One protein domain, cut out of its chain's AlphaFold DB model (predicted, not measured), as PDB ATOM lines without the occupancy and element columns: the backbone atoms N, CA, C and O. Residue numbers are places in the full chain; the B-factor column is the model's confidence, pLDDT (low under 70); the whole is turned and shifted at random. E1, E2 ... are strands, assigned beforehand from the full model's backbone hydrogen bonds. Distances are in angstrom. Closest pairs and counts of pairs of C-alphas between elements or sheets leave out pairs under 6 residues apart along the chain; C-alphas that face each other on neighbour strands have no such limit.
ATOM      1  N   TRP A 112     210.239 137.648 252.909       85.00
ATOM      2  CA  TRP A 112     209.297 138.378 252.052       85.00
ATOM      3  C   TRP A 112     208.423 139.395 252.793       85.00
ATOM      4  O   TRP A 112     207.816 140.256 252.162       85.00
ATOM      5  N   MET A 113     208.306 139.315 254.123       86.56
ATOM      6  CA  MET A 113     207.537 140.286 254.906       86.56
ATOM      7  C   MET A 113     208.236 141.649 255.036       86.56
ATOM      8  O   MET A 113     207.588 142.637 255.398       86.56
ATOM      9  N   ASN A 114     209.543 141.701 254.787       82.69
ATOM     10  CA  ASN A 114     210.315 142.942 254.754       82.69
ATOM     11  C   ASN A 114     210.523 143.459 253.321       82.69
ATOM     12  O   ASN A 114     210.846 144.631 253.157       82.69
ATOM     13  N   GLU A 115     210.310 142.615 252.314       82.62
ATOM     14  CA  GLU A 115     210.453 142.959 250.899       82.62
ATOM     15  C   GLU A 115     209.199 143.669 250.367       82.62
ATOM     16  O   GLU A 115     208.066 143.271 250.657       82.62
ATOM     17  N   GLU A 116     209.383 144.727 249.575       79.69
ATOM     18  CA  GLU A 116     208.281 145.349 248.835       79.69
ATOM     19  C   GLU A 116     207.851 144.394 247.705       79.69
ATOM     20  O   GLU A 116     208.694 143.968 246.914       79.69
ATOM     21  N   PRO A 117     206.565 144.005 247.623       82.50
ATOM     22  CA  PRO A 117     206.091 143.183 246.519       82.50
ATOM     23  C   PRO A 117     206.192 143.926 245.186       82.50
ATOM     24  O   PRO A 117     206.089 145.152 245.117       82.50
ATOM     25  N   THR A 118     206.335 143.160 244.107       80.50
ATOM     26  CA  THR A 118     206.256 143.671 242.737       80.50
ATOM     27  C   THR A 118     204.891 144.309 242.478       80.50
ATOM     28  O   THR A 118     203.895 143.994 243.136       80.50
ATOM     29  N   LYS A 119     204.822 145.219 241.498       74.44
ATOM     30  CA  LYS A 119     203.606 146.006 241.223       74.44
ATOM     31  C   LYS A 119     202.367 145.141 240.941       74.44
ATOM     32  O   LYS A 119     201.258 145.540 241.275       74.44
ATOM     33  N   GLU A 120     202.567 143.950 240.385       75.06
ATOM     34  CA  GLU A 120     201.513 142.986 240.048       75.06
ATOM     35  C   GLU A 120     200.971 142.223 241.272       75.06
ATOM     36  O   GLU A 120     199.809 141.812 241.290       75.06
ATOM     37  N   ASP A 121     201.781 142.076 242.326       78.75
ATOM     38  CA  ASP A 121     201.431 141.342 243.548       78.75
ATOM     39  C   ASP A 121     201.062 142.258 244.725       78.75
ATOM     40  O   ASP A 121     200.696 141.776 245.799       78.75
ATOM     41  N   LEU A 122     201.084 143.580 244.524       79.62
ATOM     42  CA  LEU A 122     200.729 144.593 245.528       79.62
ATOM     43  C   LEU A 122     199.350 144.362 246.170       79.62
ATOM     44  O   LEU A 122     199.162 144.635 247.357       79.62
ATOM     45  N   PHE A 123     198.390 143.855 245.395       80.25
ATOM     46  CA  PHE A 123     197.013 143.626 245.836       80.25
ATOM     47  C   PHE A 123     196.744 142.189 246.282       80.25
ATOM     48  O   PHE A 123     195.634 141.892 246.717       80.25
ATOM     49  N   LYS A 124     197.716 141.275 246.186       86.12
ATOM     50  CA  LYS A 124     197.502 139.865 246.526       86.12
ATOM     51  C   LYS A 124     197.857 139.603 247.994       86.12
ATOM     52  O   LYS A 124     198.925 140.007 248.456       86.12
ATOM     53  N   PRO A 125     196.994 138.909 248.758       88.56
ATOM     54  CA  PRO A 125     197.322 138.541 250.124       88.56
ATOM     55  C   PRO A 125     198.320 137.383 250.156       88.56
ATOM     56  O   PRO A 125     198.145 136.382 249.463       88.56
ATOM     57  N   LYS A 126     199.306 137.464 251.049       88.81
ATOM     58  CA  LYS A 126     200.204 136.348 251.377       88.81
ATOM     59  C   LYS A 126     199.765 135.679 252.677       88.81
ATOM     60  O   LYS A 126     199.356 136.346 253.627       88.81
ATOM     61  N   MET A 127     199.832 134.351 252.732       89.44
ATOM     62  CA  MET A 127     199.470 133.582 253.924       89.44
ATOM     63  C   MET A 127     200.697 133.343 254.798       89.44
ATOM     64  O   MET A 127     201.681 132.763 254.351       89.44
ATOM     65  N   TRP A 128     200.628 133.744 256.067       86.56
ATOM     66  CA  TRP A 128     201.628 133.372 257.067       86.56
ATOM     67  C   TRP A 128     200.983 133.187 258.432       86.56
ATOM     68  O   TRP A 128     200.168 134.007 258.859       86.56
ATOM     69  N   ASN A 129     201.347 132.099 259.116       84.75
ATOM     70  CA  ASN A 129     200.796 131.722 260.418       84.75
ATOM     71  C   ASN A 129     199.248 131.684 260.435       84.75
ATOM     72  O   ASN A 129     198.608 132.217 261.342       84.75
ATOM     73  N   ASN A 130     198.636 131.105 259.391       86.88
ATOM     74  CA  ASN A 130     197.179 131.060 259.182       86.88
ATOM     75  C   ASN A 130     196.486 132.438 259.140       86.88
ATOM     76  O   ASN A 130     195.286 132.541 259.395       86.88
ATOM     77  N   LYS A 131     197.230 133.505 258.830       88.88
ATOM     78  CA  LYS A 131     196.699 134.858 258.652       88.88
ATOM     79  C   LYS A 131     197.005 135.360 257.247       88.88
ATOM     80  O   LYS A 131     198.082 135.102 256.713       88.88
ATOM     81  N   LYS A 132     196.053 136.102 256.674       92.50
ATOM     82  CA  LYS A 132     196.228 136.843 255.419       92.50
ATOM     83  C   LYS A 132     196.958 138.150 255.717       92.50
ATOM     84  O   LYS A 132     196.511 138.918 256.566       92.50
ATOM     85  N   TRP A 133     198.056 138.390 255.017       92.69
ATOM     86  CA  TRP A 133     198.852 139.607 255.097       92.69
ATOM     87  C   TRP A 133     198.767 140.365 253.777       92.69
ATOM     88  O   TRP A 133     199.000 139.791 252.718       92.69
ATOM     89  N   TRP A 134     198.463 141.656 253.852       92.12
ATOM     90  CA  TRP A 134     198.326 142.562 252.719       92.12
ATOM     91  C   TRP A 134     199.392 143.642 252.779       92.12
ATOM     92  O   TRP A 134     199.671 144.171 253.858       92.12
ATOM     93  N   TYR A 135     199.960 144.004 251.634       91.00
ATOM     94  CA  TYR A 135     200.878 145.129 251.571       91.00
ATOM     95  C   TYR A 135     200.100 146.448 251.625       91.00
ATOM     96  O   TYR A 135     199.320 146.783 250.732       91.00
ATOM     97  N   CYS A 136     200.280 147.193 252.714       90.06
ATOM     98  CA  CYS A 136     199.553 148.424 252.977       90.06
ATOM     99  C   CYS A 136     200.472 149.628 252.766       90.06
ATOM    100  O   CYS A 136     201.366 149.885 253.577       90.06
ATOM    101  N   SER A 137     200.228 150.345 251.672       86.44
ATOM    102  CA  SER A 137     200.924 151.553 251.235       86.44
ATOM    103  C   SER A 137     199.922 152.524 250.613       86.44
ATOM    104  O   SER A 137     198.815 152.120 250.261       86.44
ATOM    105  N   GLU A 138     200.329 153.771 250.397       85.06
ATOM    106  CA  GLU A 138     199.523 154.756 249.667       85.06
ATOM    107  C   GLU A 138     199.158 154.277 248.250       85.06
ATOM    108  O   GLU A 138     198.019 154.436 247.818       85.06
ATOM    109  N   LYS A 139     200.068 153.555 247.577       81.94
ATOM    110  CA  LYS A 139     199.839 152.966 246.243       81.94
ATOM    111  C   LYS A 139     198.732 151.906 246.232       81.94
ATOM    112  O   LYS A 139     198.096 151.698 245.207       81.94
ATOM    113  N   THR A 140     198.508 151.225 247.357       82.56
ATOM    114  CA  THR A 140     197.458 150.201 247.488       82.56
ATOM    115  C   THR A 140     196.151 150.762 248.056       82.56
ATOM    116  O   THR A 140     195.230 149.995 248.324       82.56
ATOM    117  N   GLY A 141     196.049 152.085 248.243       82.25
ATOM    118  CA  GLY A 141     194.905 152.749 248.885       82.25
ATOM    119  C   GLY A 141     194.937 152.688 250.416       82.25
ATOM    120  O   GLY A 141     193.977 153.069 251.083       82.25
ATOM    121  N   GLY A 142     196.039 152.201 250.988       85.88
ATOM    122  CA  GLY A 142     196.263 152.129 252.422       85.88
ATOM    123  C   GLY A 142     196.862 153.411 252.994       85.88
ATOM    124  O   GLY A 142     197.551 154.170 252.323       85.88
ATOM    125  N   LYS A 143     196.657 153.631 254.293       87.38
ATOM    126  CA  LYS A 143     197.176 154.797 255.031       87.38
ATOM    127  C   LYS A 143     198.450 154.474 255.827       87.38
ATOM    128  O   LYS A 143     198.760 155.187 256.774       87.38
ATOM    129  N   CYS A 144     199.158 153.382 255.530       87.81
ATOM    130  CA  CYS A 144     200.390 152.977 256.228       87.81
ATOM    131  C   CYS A 144     201.662 153.271 255.415       87.81
ATOM    132  O   CYS A 144     201.602 153.499 254.214       87.81
ATOM    133  N   ASP A 145     202.817 153.187 256.083       83.69
ATOM    134  CA  ASP A 145     204.153 153.493 255.538       83.69
ATOM    135  C   ASP A 145     204.725 152.425 254.568       83.69
ATOM    136  O   ASP A 145     205.940 152.334 254.420       83.69
ATOM    137  N   GLY A 146     203.899 151.564 253.956       85.44
ATOM    138  CA  GLY A 146     204.370 150.547 253.001       85.44
ATOM    139  C   GLY A 146     204.948 149.288 253.649       85.44
ATOM    140  O   GLY A 146     206.134 148.997 253.533       85.44
ATOM    141  N   LYS A 147     204.110 148.519 254.354       88.06
ATOM    142  CA  LYS A 147     204.499 147.234 254.975       88.06
ATOM    143  C   LYS A 147     203.367 146.222 254.899       88.06
ATOM    144  O   LYS A 147     202.199 146.605 254.830       88.06
ATOM    145  N   TYR A 148     203.692 144.936 255.019       89.12
ATOM    146  CA  TYR A 148     202.662 143.917 255.192       89.12
ATOM    147  C   TYR A 148     201.945 144.065 256.539       89.12
ATOM    148  O   TYR A 148     202.569 144.148 257.601       89.12
ATOM    149  N   ARG A 149     200.613 144.075 256.496       89.06
ATOM    150  CA  ARG A 149     199.702 144.184 257.642       89.06
ATOM    151  C   ARG A 149     198.580 143.154 257.517       89.06
ATOM    152  O   ARG A 149     198.332 142.618 256.450       89.06
ATOM    153  N   ILE A 150     197.891 142.875 258.619       90.69
ATOM    154  CA  ILE A 150     196.791 141.893 258.645       90.69
ATOM    155  C   ILE A 150     195.494 142.476 258.043       90.69
ATOM    156  O   ILE A 150     194.639 141.733 257.569       90.69
ATOM    157  N   HIS A 151     195.351 143.805 258.030       89.31
ATOM    158  CA  HIS A 151     194.203 144.480 257.421       89.31
ATOM    159  C   HIS A 151     194.382 144.642 255.911       89.31
ATOM    160  O   HIS A 151     195.506 144.801 255.433       89.31
ATOM    161  N   LYS A 152     193.267 144.661 255.177       90.94
ATOM    162  CA  LYS A 152     193.248 145.067 253.770       90.94
ATOM    163  C   LYS A 152     193.558 146.563 253.659       90.94
ATOM    164  O   LYS A 152     193.107 147.313 254.524       90.94
ATOM    165  N   PRO A 153     194.252 147.024 252.608       88.88
ATOM    166  CA  PRO A 153     194.548 148.444 252.421       88.88
ATOM    167  C   PRO A 153     193.304 149.345 252.474       88.88
ATOM    168  O   PRO A 153     193.352 150.392 253.111       88.88
ATOM    169  N   SER A 154     192.169 148.894 251.926       86.56
ATOM    170  CA  SER A 154     190.885 149.614 251.967       86.56
ATOM    171  C   SER A 154     190.348 149.851 253.386       86.56
ATOM    172  O   SER A 154     189.762 150.894 253.653       86.56
ATOM    173  N   ASP A 155     190.612 148.929 254.315       88.25
ATOM    174  CA  ASP A 155     190.181 149.010 255.719       88.25
ATOM    175  C   ASP A 155     191.238 149.712 256.599       88.25
ATOM    176  O   ASP A 155     191.252 149.595 257.828       88.25
ATOM    177  N   CYS A 156     192.206 150.405 255.989       89.69
ATOM    178  CA  CYS A 156     193.307 151.007 256.726       89.69
ATOM    179  C   CYS A 156     192.882 152.293 257.453       89.69
ATOM    180  O   CYS A 156     192.572 153.322 256.844       89.69
TER     181      CYS A 156
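AT A GLANCE: This is residues 112 to 156 of the 193 residues of the protein "Hypothetical protein" of Grammatophora oceanica (UniProt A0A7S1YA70). With little regular structure, this is a small, narrow sheet of three strands among loops: E2 pairs near one end with E1 and near the other with E3, and residues 112 to 125 form a long opening stretch with no named element. The 45 printed residues hold E1, E2 and E3, 12 residues in all, with no named helix; the class is all strand, the order E1 - E2 - E3, antiparallel. It is compact, radius of gyration of the C-alphas 9.3 A, spanning 25 by 21 by 16 A.

IN THESE COORDINATES: E1, residues 126 to 128, begins at C-alpha (200.204, 136.348, 251.377). E2, residues 131 to 136, is 15.0 A long. E3, residues 147 to 149, ends at C-alpha (199.702, 144.184, 257.642).

HOW THE PARTS SIT: The strands form a meander, each the antiparallel neighbour of the one before. Hairpin E1 and E2 has N 126 and O 133 at 2.9 A, within hydrogen-bond range; hairpin E2 and E3 has N 134 and O 149 at 2.8 A. Edge strands E1 and E3 are apart.

THE WHOLE: The C-alphas of Asn 130 and Glu 138, the two farthest apart, are 25.6 A from each other. The printed part has no cut, and no printed residue is under 70 in pLDDT.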